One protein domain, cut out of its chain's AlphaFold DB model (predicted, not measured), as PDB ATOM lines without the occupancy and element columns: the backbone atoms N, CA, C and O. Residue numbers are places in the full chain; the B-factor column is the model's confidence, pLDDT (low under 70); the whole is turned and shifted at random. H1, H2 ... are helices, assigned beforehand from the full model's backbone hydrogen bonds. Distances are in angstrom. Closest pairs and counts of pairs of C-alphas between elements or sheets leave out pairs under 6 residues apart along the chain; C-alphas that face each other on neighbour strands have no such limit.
ATOM      1  N   GLY A   2     109.200 128.492 134.531       76.38
ATOM      2  CA  GLY A   2     110.307 127.761 135.169       76.38
ATOM      3  C   GLY A   2     110.138 126.233 135.204       76.38
ATOM      4  O   GLY A   2     111.015 125.503 134.762       76.38
ATOM      5  N   VAL A   3     108.968 125.748 135.632       83.56
ATOM      6  CA  VAL A   3     108.661 124.303 135.663       83.56
ATOM      7  C   VAL A   3     108.653 123.679 134.262       83.56
ATOM      8  O   VAL A   3     109.189 122.594 134.075       83.56
ATOM      9  N   ALA A   4     108.086 124.369 133.268       85.06
ATOM     10  CA  ALA A   4     108.038 123.875 131.891       85.06
ATOM     11  C   ALA A   4     109.447 123.732 131.296       85.06
ATOM     12  O   ALA A   4     109.767 122.696 130.720       85.06
ATOM     13  N   ALA A   5     110.310 124.728 131.510       84.75
ATOM     14  CA  ALA A   5     111.703 124.688 131.077       84.75
ATOM     15  C   ALA A   5     112.507 123.600 131.809       84.75
ATOM     16  O   ALA A   5     113.311 122.910 131.184       84.75
ATOM     17  N   GLU A   6     112.264 123.384 133.107       88.31
ATOM     18  CA  GLU A   6     112.855 122.267 133.852       88.31
ATOM     19  C   GLU A   6     112.405 120.907 133.294       88.31
ATOM     20  O   GLU A   6     113.242 120.035 133.070       88.31
ATOM     21  N   HIS A   7     111.107 120.721 133.033       91.12
ATOM     22  CA  HIS A   7     110.581 119.476 132.469       91.12
ATOM     23  C   HIS A   7     111.097 119.214 131.053       91.12
ATOM     24  O   HIS A   7     111.509 118.090 130.779       91.12
ATOM     25  N   ALA A   8     111.145 120.229 130.186       90.12
ATOM     26  CA  ALA A   8     111.744 120.111 128.857       90.12
ATOM     27  C   ALA A   8     113.223 119.703 128.960       90.12
ATOM     28  O   ALA A   8     113.644 118.730 128.339       90.12
ATOM     29  N   SER A   9     113.984 120.367 129.838       90.50
ATOM     30  CA  SER A   9     115.396 120.042 130.084       90.50
ATOM     31  C   SER A   9     115.566 118.591 130.535       90.50
ATOM     32  O   SER A   9     116.397 117.861 130.006       90.50
ATOM     33  N   LYS A  10     114.748 118.138 131.492       94.44
ATOM     34  CA  LYS A  10     114.763 116.748 131.961       94.44
ATOM     35  C   LYS A  10     114.368 115.767 130.863       94.44
ATOM     36  O   LYS A  10     115.003 114.728 130.751       94.44
ATOM     37  N   ALA A  11     113.366 116.085 130.048       94.75
ATOM     38  CA  ALA A  11     112.962 115.237 128.931       94.75
ATOM     39  C   ALA A  11     114.117 115.042 127.937       94.75
ATOM     40  O   ALA A  11     114.401 113.908 127.555       94.75
ATOM     41  N   TYR A  12     114.840 116.115 127.603       94.69
ATOM     42  CA  TYR A  12     116.044 116.043 126.774       94.69
ATOM     43  C   TYR A  12     117.136 115.177 127.399       94.69
ATOM     44  O   TYR A  12     117.589 114.213 126.787       94.69
ATOM     45  N   LEU A  13     117.501 115.448 128.654       95.38
ATOM     46  CA  LEU A  13     118.517 114.664 129.360       95.38
ATOM     47  C   LEU A  13     118.145 113.178 129.431       95.38
ATOM     48  O   LEU A  13     118.984 112.322 129.164       95.38
ATOM     49  N   ALA A  14     116.880 112.870 129.727       95.44
ATOM     50  CA  ALA A  14     116.367 111.506 129.784       95.44
ATOM     51  C   ALA A  14     116.398 110.799 128.423       95.44
ATOM     52  O   ALA A  14     116.624 109.592 128.385       95.44
ATOM     53  N   SER A  15     116.186 111.535 127.324       94.94
ATOM     54  CA  SER A  15     116.256 110.988 125.963       94.94
ATOM     55  C   SER A  15     117.665 110.530 125.577       94.94
ATOM     56  O   SER A  15     117.807 109.607 124.779       94.94
ATOM     57  N   ILE A  16     118.694 111.129 126.186       94.75
ATOM     58  CA  ILE A  16     120.096 110.738 126.010       94.75
ATOM     59  C   ILE A  16     120.459 109.622 126.996       94.75
ATOM     60  O   ILE A  16     120.946 108.565 126.601       94.75
ATOM     61  N   SER A  17     120.254 109.857 128.295       94.75
ATOM     62  CA  SER A  17     120.496 108.872 129.352       94.75
ATOM     63  C   SER A  17     119.807 109.285 130.657       94.75
ATOM     64  O   SER A  17     120.066 110.384 131.156       94.75
ATOM     65  N   PRO A  18     119.014 108.410 131.307       94.12
ATOM     66  CA  PRO A  18     118.370 108.742 132.578       94.12
ATOM     67  C   PRO A  18     119.357 109.102 133.702       94.12
ATOM     68  O   PRO A  18     119.009 109.880 134.586       94.12
ATOM     69  N   VAL A  19     120.615 108.641 133.651       95.25
ATOM     70  CA  VAL A  19     121.669 109.028 134.615       95.25
ATOM     71  C   VAL A  19     121.927 110.538 134.610       95.25
ATOM     72  O   VAL A  19     122.250 111.116 135.648       95.25
ATOM     73  N   LEU A  20     121.698 111.218 133.483       95.62
ATOM     74  CA  LEU A  20     121.814 112.674 133.385       95.62
ATOM     75  C   LEU A  20     120.737 113.421 134.185       95.62
ATOM     76  O   LEU A  20     120.848 114.634 134.365       95.62
ATOM     77  N   LEU A  21     119.727 112.727 134.715       95.50
ATOM     78  CA  LEU A  21     118.749 113.279 135.652       95.50
ATOM     79  C   LEU A  21     119.231 113.273 137.102       95.50
ATOM     80  O   LEU A  21     118.505 113.762 137.962       95.50
ATOM     81  N   ALA A  22     120.418 112.744 137.405       95.00
ATOM     82  CA  ALA A  22     120.929 112.663 138.769       95.00
ATOM     83  C   ALA A  22     120.965 114.047 139.452       95.00
ATOM     84  O   ALA A  22     121.252 115.046 138.791       95.00
ATOM     85  N   PRO A  23     120.712 114.167 140.763       93.44
ATOM     86  CA  PRO A  23     120.818 115.456 141.440       93.44
ATOM     87  C   PRO A  23     122.276 115.956 141.412       93.44
ATOM     88  O   PRO A  23     123.189 115.220 141.044       93.44
ATOM     89  N   ALA A  24     122.515 117.218 141.785       89.19
ATOM     90  CA  ALA A  24     123.869 117.791 141.780       89.19
ATOM     91  C   ALA A  24     124.855 116.993 142.657       89.19
ATOM     92  O   ALA A  24     126.027 116.869 142.318       89.19
ATOM     93  N   ILE A  25     124.351 116.422 143.755       92.12
ATOM     94  CA  ILE A  25     125.082 115.503 144.632       92.12
ATOM     95  C   ILE A  25     124.292 114.185 144.675       92.12
ATOM     96  O   ILE A  25     123.358 114.067 145.477       92.12
ATOM     97  N   PRO A  26     124.589 113.224 143.783       91.81
ATOM     98  CA  PRO A  26     123.888 111.948 143.741       91.81
ATOM     99  C   PRO A  26     124.326 111.013 144.863       91.81
ATOM    100  O   PRO A  26     125.502 110.930 145.212       91.81
ATOM    101  N   THR A  27     123.367 110.272 145.411       93.75
ATOM    102  CA  THR A  27     123.642 109.109 146.259       93.75
ATOM    103  C   THR A  27     123.831 107.858 145.401       93.75
ATOM    104  O   THR A  27     123.419 107.828 144.240       93.75
ATOM    105  N   THR A  28     124.416 106.803 145.973       93.44
ATOM    106  CA  THR A  28     124.550 105.506 145.290       93.44
ATOM    107  C   THR A  28     123.197 104.985 144.805       93.44
ATOM    108  O   THR A  28     123.101 104.537 143.669       93.44
ATOM    109  N   ASP A  29     122.141 105.120 145.613       92.88
ATOM    110  CA  ASP A  29     120.786 104.715 145.222       92.88
ATOM    111  C   ASP A  29     120.250 105.521 144.031       92.88
ATOM    112  O   ASP A  29     119.660 104.937 143.128       92.88
ATOM    113  N   ASP A  30     120.487 106.841 143.987       92.44
ATOM    114  CA  ASP A  30     120.048 107.672 142.855       92.44
ATOM    115  C   ASP A  30     120.704 107.182 141.550       92.44
ATOM    116  O   ASP A  30     120.036 107.043 140.527       92.44
ATOM    117  N   LEU A  31     122.003 106.858 141.587       93.44
ATOM    118  CA  LEU A  31     122.733 106.332 140.427       93.44
ATOM    119  C   LEU A  31     122.299 104.912 140.056       93.44
ATOM    120  O   LEU A  31     122.181 104.606 138.871       93.44
ATOM    121  N   LEU A  32     122.056 104.041 141.039       93.75
ATOM    122  CA  LEU A  32     121.596 102.674 140.794       93.75
ATOM    123  C   LEU A  32     120.239 102.677 140.092       93.75
ATOM    124  O   LEU A  32     120.100 102.044 139.048       93.75
ATOM    125  N   VAL A  33     119.273 103.451 140.586       93.25
ATOM    126  CA  VAL A  33     117.955 103.548 139.945       93.25
ATOM    127  C   VAL A  33     118.062 104.172 138.552       93.25
ATOM    128  O   VAL A  33     117.545 103.604 137.592       93.25
ATOM    129  N   LEU A  34     118.765 105.300 138.403       92.81
ATOM    130  CA  LEU A  34     118.867 105.998 137.113       92.81
ATOM    131  C   LEU A  34     119.718 105.253 136.071       92.81
ATOM    132  O   LEU A  34     119.585 105.512 134.879       92.81
ATOM    133  N   SER A  35     120.574 104.320 136.489       93.25
ATOM    134  CA  SER A  35     121.322 103.436 135.580       93.25
ATOM    135  C   SER A  35     120.564 102.155 135.210       93.25
ATOM    136  O   SER A  35     121.109 101.320 134.493       93.25
ATOM    137  N   GLY A  36     119.326 101.984 135.691       90.81
ATOM    138  CA  GLY A  36     118.506 100.797 135.435       90.81
ATOM    139  C   GLY A  36     118.789  99.608 136.359       90.81
ATOM    140  O   GLY A  36     118.269  98.530 136.108       90.81
ATOM    141  N   ASN A  37     119.569  99.801 137.428       92.44
ATOM    142  CA  ASN A  37     119.893  98.796 138.453       92.44
ATOM    143  C   ASN A  37     119.079  99.025 139.744       92.44
ATOM    144  O   ASN A  37     119.592  98.887 140.861       92.44
ATOM    145  N   GLY A  38     117.824  99.459 139.603       88.44
ATOM    146  CA  GLY A  38     116.960  99.829 140.727       88.44
ATOM    147  C   GLY A  38     116.655  98.669 141.678       88.44
ATOM    148  O   GLY A  38     116.397  98.900 142.851       88.44
ATOM    149  N   GLU A  39     116.769  97.422 141.217       90.56
ATOM    150  CA  GLU A  39     116.627  96.219 142.044       90.56
ATOM    151  C   GLU A  39     117.721  96.081 143.113       90.56
ATOM    152  O   GLU A  39     117.567  95.318 144.065       90.56
ATOM    153  N   ARG A  40     118.829  96.815 142.955       90.81
ATOM    154  CA  ARG A  40     119.951  96.859 143.903       90.81
ATOM    155  C   ARG A  40     119.918  98.089 144.802       90.81
ATOM    156  O   ARG A  40     120.749  98.190 145.702       90.81
ATOM    157  N   ALA A  41     119.019  99.032 144.532       90.50
ATOM    158  CA  ALA A  41     118.880 100.247 145.315       90.50
ATOM    159  C   ALA A  41     117.996  99.992 146.539       90.50
ATOM    160  O   ALA A  41     117.065  99.189 146.500       90.50
ATOM    161  N   SER A  42     118.258 100.720 147.627       89.38
ATOM    162  CA  SER A  42     117.370 100.684 148.795       89.38
ATOM    163  C   SER A  42     116.094 101.522 148.598       89.38
ATOM    164  O   SER A  42     115.089 101.299 149.272       89.38
ATOM    165  N   LYS A  43     116.126 102.466 147.647       85.81
ATOM    166  CA  LYS A  43     115.025 103.372 147.291       85.81
ATOM    167  C   LYS A  43     114.252 102.898 146.067       85.81
ATOM    168  O   LYS A  43     114.836 102.369 145.123       85.81
ATOM    169  N   GLN A  44     112.954 103.198 146.039       81.38
ATOM    170  CA  GLN A  44     112.138 103.040 144.838       81.38
ATOM    171  C   GLN A  44     112.277 104.245 143.901       81.38
ATOM    172  O   GLN A  44     112.720 105.324 144.298       81.38
ATOM    173  N   ILE A  45     111.845 104.081 142.648       81.50
ATOM    174  CA  ILE A  45     111.873 105.151 141.637       81.50
ATOM    175  C   ILE A  45     111.023 106.374 142.020       81.50
ATOM    176  O   ILE A  45     111.275 107.471 141.536       81.50
ATOM    177  N   SER A  46     110.036 106.218 142.903       84.19
ATOM    178  CA  SER A  46     109.258 107.336 143.450       84.19
ATOM    179  C   SER A  46     110.053 108.211 144.420       84.19
ATOM    180  O   SER A  46     109.698 109.370 144.623       84.19
ATOM    181  N   ASP A  47     111.123 107.670 145.008       85.56
ATOM    182  CA  ASP A  47     111.838 108.278 146.134       85.56
ATOM    183  C   ASP A  47     113.189 108.876 145.715       85.56
ATOM    184  O   ASP A  47     113.900 109.477 146.531       85.56
ATOM    185  N   ILE A  48     113.570 108.705 144.445       88.06
ATOM    186  CA  ILE A  48     114.796 109.293 143.910       88.06
ATOM    187  C   ILE A  48     114.617 110.785 143.668       88.06
ATOM    188  O   ILE A  48     113.585 111.267 143.197       88.06
ATOM    189  N   ARG A  49     115.671 111.544 143.962       88.50
ATOM    190  CA  ARG A  49     115.711 112.970 143.627       88.50
ATOM    191  C   ARG A  49     116.291 113.123 142.232       88.50
ATOM    192  O   ARG A  49     117.258 112.453 141.893       88.50
ATOM    193  N   THR A  50     115.738 114.039 141.446       91.94
ATOM    194  CA  THR A  50     116.293 114.403 140.137       91.94
ATOM    195  C   THR A  50     116.968 115.771 140.190       91.94
ATOM    196  O   THR A  50     116.815 116.523 141.155       91.94
ATOM    197  N   ALA A  51     117.743 116.093 139.156       90.31
ATOM    198  CA  ALA A  51     118.354 117.396 138.945       90.31
ATOM    199  C   ALA A  51     117.311 118.507 139.119       90.31
ATOM    200  O   ALA A  51     116.211 118.416 138.585       90.31
ATOM    201  N   ALA A  52     117.641 119.562 139.860       87.88
ATOM    202  CA  ALA A  52     116.810 120.764 139.885       87.88
ATOM    203  C   ALA A  52     116.929 121.516 138.546       87.88
ATOM    204  O   ALA A  52     117.907 121.306 137.827       87.88
ATOM    205  N   GLY A  53     115.993 122.422 138.243       83.50
ATOM    206  CA  GLY A  53     115.970 123.182 136.985       83.50
ATOM    207  C   GLY A  53     117.316 123.778 136.569       83.50
ATOM    208  O   GLY A  53     117.755 123.531 135.454       83.50
ATOM    209  N   GLU A  54     118.015 124.473 137.469       81.69
ATOM    210  CA  GLU A  54     119.348 125.043 137.198       81.69
ATOM    211  C   GLU A  54     120.376 123.977 136.797       81.69
ATOM    212  O   GLU A  54     121.048 124.110 135.779       81.69
ATOM    213  N   THR A  55     120.461 122.875 137.546       85.38
ATOM    214  CA  THR A  55     121.372 121.771 137.219       85.38
ATOM    215  C   THR A  55     120.998 121.106 135.893       85.38
ATOM    216  O   THR A  55     121.882 120.756 135.115       85.38
ATOM    217  N   ALA A  56     119.704 120.930 135.623       89.31
ATOM    218  CA  ALA A  56     119.228 120.334 134.381       89.31
ATOM    219  C   ALA A  56     119.557 121.228 133.174       89.31
ATOM    220  O   ALA A  56     120.126 120.743 132.201       89.31
ATOM    221  N   ALA A  57     119.276 122.528 133.253       83.38
ATOM    222  CA  ALA A  57     119.556 123.462 132.167       83.38
ATOM    223  C   ALA A  57     121.049 123.667 131.915       83.38
ATOM    224  O   ALA A  57     121.464 123.734 130.759       83.38
ATOM    225  N   ALA A  58     121.871 123.692 132.968       81.75
ATOM    226  CA  ALA A  58     123.322 123.732 132.817       81.75
ATOM    227  C   ALA A  58     123.845 122.517 132.030       81.75
ATOM    228  O   ALA A  58     124.649 122.680 131.116       81.75
ATOM    229  N   ARG A  59     123.334 121.312 132.323       88.06
ATOM    230  CA  ARG A  59     123.699 120.087 131.591       88.06
ATOM    231  C   ARG A  59     123.207 120.090 130.146       88.06
ATOM    232  O   ARG A  59     123.954 119.690 129.264       88.06
ATOM    233  N   VAL A  60     121.976 120.547 129.890       87.88
ATOM    234  CA  VAL A  60     121.456 120.709 128.517       87.88
ATOM    235  C   VAL A  60     122.378 121.629 127.721       87.88
ATOM    236  O   VAL A  60     122.826 121.271 126.640       87.88
ATOM    237  N   ALA A  61     122.711 122.792 128.278       80.12
ATOM    238  CA  ALA A  61     123.566 123.772 127.627       80.12
ATOM    239  C   ALA A  61     124.981 123.243 127.343       80.12
ATOM    240  O   ALA A  61     125.549 123.556 126.298       80.12
ATOM    241  N   GLU A  62     125.545 122.432 128.241       82.12
ATOM    242  CA  GLU A  62     126.813 121.733 128.007       82.12
ATOM    243  C   GLU A  62     126.700 120.743 126.838       82.12
ATOM    244  O   GLU A  62     127.517 120.784 125.919       82.12
ATOM    245  N   LEU A  63     125.652 119.914 126.824       86.06
ATOM    246  CA  LEU A  63     125.430 118.899 125.787       86.06
ATOM    247  C   LEU A  63     125.140 119.498 124.408       86.06
ATOM    248  O   LEU A  63     125.535 118.917 123.403       86.06
ATOM    249  N   LEU A  64     124.493 120.664 124.353       80.38
ATOM    250  CA  LEU A  64     124.249 121.401 123.109       80.38
ATOM    251  C   LEU A  64     125.472 122.202 122.631       80.38
ATOM    252  O   LEU A  64     125.379 122.935 121.648       80.38
ATOM    253  N   GLY A  65     126.613 122.131 123.328       71.25
ATOM    254  CA  GLY A  65     127.799 122.927 122.992       71.25
ATOM    255  C   GLY A  65     127.590 124.435 123.186       71.25
ATOM    256  O   GLY A  65     128.318 125.253 122.623       71.25
ATOM    257  N   ARG A  66     126.599 124.827 123.997       63.75
ATOM    258  CA  ARG A  66     126.219 126.218 124.280       63.75
ATOM    259  C   ARG A  66     126.315 126.552 125.776       63.75
ATOM    260  O   ARG A  66     125.340 127.040 126.348       63.75
ATOM    261  N   PRO A  67     127.479 126.405 126.440       49.41
ATOM    262  CA  PRO A  67     127.595 126.677 127.877       49.41
ATOM    263  C   PRO A  67     127.198 128.113 128.280       49.41
ATOM    264  O   PRO A  67     126.838 128.357 129.428       49.41
ATOM    265  N   GLY A  68     127.199 129.072 127.340       43.94
ATOM    266  CA  GLY A  68     126.710 130.440 127.555       43.94
ATOM    267  C   GLY A  68     125.180 130.577 127.596       43.94
ATOM    268  O   GLY A  68     124.685 131.409 128.357       43.94
ATOM    269  N   ALA A  69     124.434 129.737 126.869       44.97
ATOM    270  CA  ALA A  69     122.966 129.705 126.887       44.97
ATOM    271  C   ALA A  69     122.429 129.264 128.258       44.97
ATOM    272  O   ALA A  69     121.380 129.742 128.692       44.97
ATOM    273  N   ALA A  70     123.219 128.459 128.987       45.12
ATOM    274  CA  ALA A  70     122.968 128.131 130.386       45.12
ATOM    275  C   ALA A  70     122.766 129.398 131.214       45.12
ATOM    276  O   ALA A  70     121.863 129.442 132.024       45.12
ATOM    277  N   SER A  71     123.563 130.453 131.028       46.72
ATOM    278  CA  SER A  71     123.458 131.652 131.871       46.72
ATOM    279  C   SER A  71     122.107 132.364 131.734       46.72
ATOM    280  O   SER A  71     121.564 132.794 132.745       46.72
ATOM    281  N   GLY A  72     121.530 132.412 130.528       50.34
ATOM    282  CA  GLY A  72     120.219 133.011 130.266       50.34
ATOM    283  C   GLY A  72     119.059 132.122 130.717       50.34
ATOM    284  O   GLY A  72     118.168 132.589 131.422       50.34
ATOM    285  N   SER A  73     119.101 130.826 130.395       52.56
ATOM    286  CA  SER A  73     118.069 129.860 130.792       52.56
ATOM    287  C   SER A  73     118.114 129.534 132.287       52.56
ATOM    288  O   SER A  73     117.074 129.396 132.917       52.56
ATOM    289  N   THR A  74     119.300 129.489 132.893       51.91
ATOM    290  CA  THR A  74     119.508 129.330 134.340       51.91
ATOM    291  C   THR A  74     119.123 130.598 135.078       51.91
ATOM    292  O   THR A  74     118.487 130.500 136.120       51.91
ATOM    293  N   ARG A  75     119.425 131.789 134.533       52.47
ATOM    294  CA  ARG A  75     118.897 133.056 135.057       52.47
ATOM    295  C   ARG A  75     117.371 133.043 135.022       52.47
ATOM    296  O   ARG A  75     116.775 133.216 136.074       52.47
ATOM    297  N   MET A  76     116.757 132.703 133.892       60.28
ATOM    298  CA  MET A  76     115.305 132.562 133.769       60.28
ATOM    299  C   MET A  76     114.734 131.494 134.715       60.28
ATOM    300  O   MET A  76     113.701 131.717 135.332       60.28
ATOM    301  N   LEU A  77     115.365 130.329 134.863       58.75
ATOM    302  CA  LEU A  77     114.911 129.268 135.773       58.75
ATOM    303  C   LEU A  77     115.042 129.692 137.234       58.75
ATOM    304  O   LEU A  77     114.153 129.413 138.036       58.75
ATOM    305  N   ARG A  78     116.118 130.406 137.571       54.03
ATOM    306  CA  ARG A  78     116.341 131.007 138.884       54.03
ATOM    307  C   ARG A  78     115.315 132.107 139.151       54.03
ATOM    308  O   ARG A  78     114.720 132.116 140.217       54.03
ATOM    309  N   GLU A  79     115.035 132.972 138.185       52.91
ATOM    310  CA  GLU A  79     114.050 134.061 138.260       52.91
ATOM    311  C   GLU A  79     112.612 133.538 138.313       52.91
ATOM    312  O   GLU A  79     111.834 133.960 139.161       52.91
ATOM    313  N   ALA A  80     112.263 132.542 137.500       50.62
ATOM    314  CA  ALA A  80     110.947 131.910 137.500       50.62
ATOM    315  C   ALA A  80     110.692 131.077 138.766       50.62
ATOM    316  O   ALA A  80     109.542 130.937 139.179       50.62
ATOM    317  N   ARG A  81     111.744 130.529 139.392       45.31
ATOM    318  CA  ARG A  81     111.658 129.833 140.685       45.31
ATOM    319  C   ARG A  81     111.638 130.814 141.864       45.31
ATOM    320  O   ARG A  81     110.907 130.585 142.822       45.31
ATOM    321  N   ASN A  82     112.374 131.923 141.771       41.56
ATOM    322  CA  ASN A  82     112.439 132.967 142.800       41.56
ATOM    323  C   ASN A  82     111.286 133.982 142.721       41.56
ATOM    324  O   ASN A  82     111.053 134.703 143.691       41.56
ATOM    325  N   GLY A  83     110.527 134.010 141.620       38.66
ATOM    326  CA  GLY A  83     109.366 134.885 141.416       38.66
ATOM    327  C   GLY A  83     108.218 134.664 142.409       38.66
ATOM    328  O   GLY A  83     107.366 135.533 142.556       38.66
ATOM    329  N   ILE A  84     108.223 133.547 143.148       39.53
ATOM    330  CA  ILE A  84     107.281 133.280 144.249       39.53
ATOM    331  C   ILE A  84     107.854 133.711 145.615       39.53
ATOM    332  O   ILE A  84     107.094 133.957 146.547       39.53
ATOM    333  N   THR A  85     109.177 133.849 145.761       30.53
ATOM    334  CA  THR A  85     109.832 134.064 147.069       30.53
ATOM    335  C   THR A  85     110.364 135.490 147.263       30.53
ATOM    336  O   THR A  85     110.488 135.934 148.401       30.53
ATOM    337  N   HIS A  86     110.609 136.255 146.190       29.11
ATOM    338  CA  HIS A  86     111.152 137.617 146.284       29.11
ATOM    339  C   HIS A  86     110.493 138.618 145.320       29.11
ATOM    340  O   HIS A  86     111.164 139.263 144.518       29.11
ATOM    341  N   LEU A  87     109.197 138.879 145.507       30.28
ATOM    342  CA  LEU A  87     108.495 140.060 144.963       30.28
ATOM    343  C   LEU A  87     109.086 141.427 145.419       30.28
ATOM    344  O   LEU A  87     108.469 142.462 145.200       30.28
ATOM    345  N   GLY A  88     110.262 141.457 146.059       26.69
ATOM    346  CA  GLY A  88     110.884 142.659 146.627       26.69
ATOM    347  C   GLY A  88     112.349 142.911 146.249       26.69
ATOM    348  O   GLY A  88     112.887 143.935 146.651       26.69
ATOM    349  N   MET A  89     113.003 142.028 145.486       28.11
ATOM    350  CA  MET A  89     114.360 142.263 144.954       28.11
ATOM    351  C   MET A  89     114.370 141.968 143.460       28.11
ATOM    352  O   MET A  89     114.981 141.015 142.986       28.11
ATOM    353  N   TRP A  90     113.602 142.766 142.731       33.84
ATOM    354  CA  TRP A  90     113.749 142.861 141.290       33.84
ATOM    355  C   TRP A  90     115.047 143.613 141.014       33.84
ATOM    356  O   TRP A  90     115.249 144.699 141.561       33.84
ATOM    357  N   ASP A  91     115.885 143.074 140.133       37.69
ATOM    358  CA  ASP A  91     116.643 143.960 139.261       37.69
ATOM    359  C   ASP A  91     115.567 144.681 138.439       37.69
ATOM    360  O   ASP A  91     114.834 144.044 137.683       37.69
ATOM    361  N   ARG A  92     115.324 145.967 138.716       40.75
ATOM    362  CA  ARG A  92     114.136 146.718 138.245       40.75
ATOM    363  C   ARG A  92     114.094 146.918 136.718       40.75
ATOM    364  O   ARG A  92     113.251 147.674 136.247       40.75
ATOM    365  N   GLU A  93     114.982 146.268 135.972       47.34
ATOM    366  CA  GLU A  93     115.266 146.534 134.562       47.34
ATOM    367  C   GLU A  93     114.896 145.385 133.610       47.34
ATOM    368  O   GLU A  93     114.802 145.627 132.412       47.34
ATOM    369  N   ALA A  94     114.648 144.156 134.085       53.06
ATOM    370  CA  ALA A  94     114.285 143.053 133.187       53.06
ATOM    371  C   ALA A  94     112.779 143.054 132.865       53.06
ATOM    372  O   ALA A  94     111.950 142.878 133.763       53.06
ATOM    373  N   ASP A  95     112.421 143.224 131.587       68.19
ATOM    374  CA  ASP A  95     111.029 143.177 131.126       68.19
ATOM    375  C   ASP A  95     110.469 141.740 131.260       68.19
ATOM    376  O   ASP A  95     111.031 140.794 130.693       68.19
ATOM    377  N   PRO A  96     109.347 141.531 131.980       71.00
ATOM    378  CA  PRO A  96     108.670 140.236 132.057       71.00
ATOM    379  C   PRO A  96     108.413 139.564 130.699       71.00
ATOM    380  O   PRO A  96     108.423 138.332 130.623       71.00
ATOM    381  N   LYS A  97     108.194 140.344 129.630       75.38
ATOM    382  CA  LYS A  97     108.028 139.835 128.263       75.38
ATOM    383  C   LYS A  97     109.310 139.218 127.715       75.38
ATOM    384  O   LYS A  97     109.252 138.112 127.181       75.38
ATOM    385  N   GLU A  98     110.461 139.864 127.900       72.00
ATOM    386  CA  GLU A  98     111.760 139.335 127.460       72.00
ATOM    387  C   GLU A  98     112.105 138.025 128.183       72.00
ATOM    388  O   GLU A  98     112.599 137.075 127.567       72.00
ATOM    389  N   ILE A  99     111.796 137.932 129.484       74.06
ATOM    390  CA  ILE A  99     111.986 136.703 130.272       74.06
ATOM    391  C   ILE A  99     111.096 135.577 129.729       74.06
ATOM    392  O   ILE A  99     111.542 134.435 129.582       74.06
ATOM    393  N   LEU A 100     109.833 135.888 129.425       81.75
ATOM    394  CA  LEU A 100     108.882 134.927 128.873       81.75
ATOM    395  C   LEU A 100     109.310 134.447 127.481       81.75
ATOM    396  O   LEU A 100     109.367 133.236 127.258       81.75
ATOM    397  N   ALA A 101     109.669 135.369 126.587       82.56
ATOM    398  CA  ALA A 101     110.162 135.071 125.245       82.56
ATOM    399  C   ALA A 101     111.435 134.217 125.289       82.56
ATOM    400  O   ALA A 101     111.492 133.168 124.649       82.56
ATOM    401  N   SER A 102     112.404 134.578 126.137       77.19
ATOM    402  CA  SER A 102     113.627 133.788 126.347       77.19
ATOM    403  C   SER A 102     113.314 132.352 126.775       77.19
ATOM    404  O   SER A 102     113.959 131.403 126.330       77.19
ATOM    405  N   GLY A 103     112.294 132.167 127.617       80.81
ATOM    406  CA  GLY A 103     111.872 130.841 128.054       80.81
ATOM    407  C   GLY A 103     111.171 130.007 127.008       80.81
ATOM    408  O   GLY A 103     111.407 128.802 126.941       80.81
ATOM    409  N   ILE A 104     110.325 130.637 126.199       87.12
ATOM    410  CA  ILE A 104     109.692 129.974 125.062       87.12
ATOM    411  C   ILE A 104     110.775 129.563 124.058       87.12
ATOM    412  O   ILE A 104     110.776 128.416 123.620       87.12
ATOM    413  N   GLY A 105     111.729 130.451 123.764       83.44
ATOM    414  CA  GLY A 105     112.869 130.173 122.890       83.44
ATOM    415  C   GLY A 105     113.687 128.980 123.379       83.44
ATOM    416  O   GLY A 105     113.847 128.009 122.648       83.44
ATOM    417  N   TYR A 106     114.100 128.990 124.650       83.19
ATOM    418  CA  TYR A 106     114.845 127.884 125.263       83.19
ATOM    419  C   TYR A 106     114.109 126.537 125.182       83.19
ATOM    420  O   TYR A 106     114.709 125.509 124.875       83.19
ATOM    421  N   ILE A 107     112.801 126.525 125.454       88.19
ATOM    422  CA  ILE A 107     111.996 125.304 125.341       88.19
ATOM    423  C   ILE A 107     111.909 124.849 123.882       88.19
ATOM    424  O   ILE A 107     112.066 123.661 123.622       88.19
ATOM    425  N   ASN A 108     111.690 125.767 122.938       88.69
ATOM    426  CA  ASN A 108     111.616 125.438 121.516       88.69
ATOM    427  C   ASN A 108     112.923 124.826 120.999       88.69
ATOM    428  O   ASN A 108     112.855 123.834 120.283       88.69
ATOM    429  N   GLU A 109     114.084 125.335 121.419       84.88
ATOM    430  CA  GLU A 109     115.381 124.725 121.085       84.88
ATOM    431  C   GLU A 109     115.464 123.271 121.570       84.88
ATOM    432  O   GLU A 109     115.864 122.382 120.825       84.88
ATOM    433  N   ILE A 110     115.026 122.999 122.802       87.69
ATOM    434  CA  ILE A 110     114.993 121.630 123.331       87.69
ATOM    435  C   ILE A 110     114.032 120.736 122.535       87.69
ATOM    436  O   ILE A 110     114.321 119.560 122.307       87.69
ATOM    437  N   LEU A 111     112.869 121.260 122.148       90.25
ATOM    438  CA  LEU A 111     111.885 120.500 121.377       90.25
ATOM    439  C   LEU A 111     112.412 120.139 119.988       90.25
ATOM    440  O   LEU A 111     112.187 119.011 119.549       90.25
ATOM    441  N   ASP A 112     113.149 121.047 119.346       88.88
ATOM    442  CA  ASP A 112     113.798 120.786 118.061       88.88
ATOM    443  C   ASP A 112     114.803 119.630 118.180       88.88
ATOM    444  O   ASP A 112     114.761 118.686 117.391       88.88
ATOM    445  N   GLU A 113     115.636 119.638 119.224       88.81
ATOM    446  CA  GLU A 113     116.612 118.573 119.505       88.81
ATOM    447  C   GLU A 113     115.941 117.231 119.835       88.81
ATOM    448  O   GLU A 113     116.398 116.162 119.431       88.81
ATOM    449  N   LEU A 114     114.793 117.269 120.515       89.44
ATOM    450  CA  LEU A 114     113.958 116.093 120.760       89.44
ATOM    451  C   LEU A 114     113.178 115.624 119.517       89.44
ATOM    452  O   LEU A 114     112.463 114.618 119.601       89.44
ATOM    453  N   SER A 115     113.271 116.342 118.389       86.44
ATOM    454  CA  SER A 115     112.442 116.136 117.192       86.44
ATOM    455  C   SER A 115     110.942 116.088 117.527       86.44
ATOM    456  O   SER A 115     110.198 115.233 117.038       86.44
ATOM    457  N   LYS A 116     110.494 116.969 118.433       85.00
ATOM    458  CA  LYS A 116     109.099 117.086 118.878       85.00
ATOM    459  C   LYS A 116     108.442 118.317 118.277       85.00
ATOM    460  O   LYS A 116     109.034 119.388 118.215       85.00
ATOM    461  N   GLU A 117     107.176 118.172 117.898       87.94
ATOM    462  CA  GLU A 117     106.379 119.290 117.402       87.94
ATOM    463  C   GLU A 117     106.080 120.286 118.527       87.94
ATOM    464  O   GLU A 117     105.559 119.927 119.591       87.94
TER     465      GLU A 117
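AT A GLANCE: This is residues 2 to 117 of the 251 residues of an uncharacterized protein of Nocardiopsis flavescens (UniProt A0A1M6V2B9). H6, the longest helix, and H1 run side by side, and the hairpin of H4 and H5 packs across H1. H2 and H3 make a small head beyond one end of H1; residues 84 to 89 and 91 to 97 stick out. The printed part has 116 residues with six named helices, H1 to H6, all helix, only just compact, close to loose (radius of gyration of the C-alphas 15.6 A), spanning 51 by 34 by 23 A.

HOW THE PARTS SIT: H6, residues 96 to 113, touches H1, residues 2 to 16, at a shallow tilt of 15 degrees; the closest C-alphas, of Ala 5 and Ile 107, are 5.8 A apart. H4, residues 53 to 63, and H5, residues 69 to 82, form a hairpin; the closest C-alphas, of Ala 58 and Ala 70, are 5.0 A apart. H2, residues 18 to 21, touches H3, residues 28 to 34. Every O i to N i+4 pair is within hydrogen-bond range in H1, H3, H4, H5 and H6; H2 is too short for one.

IN THESE COORDINATES: H1, 21.7 A long, begins at C-alpha 2 (110.307, 127.761, 135.169); H6, 26.3 A, ends at C-alpha 113 (116.612, 118.573, 119.505).

THE WHOLE: The printed part has no cut; residues 66 to 95 are under pLDDT 70.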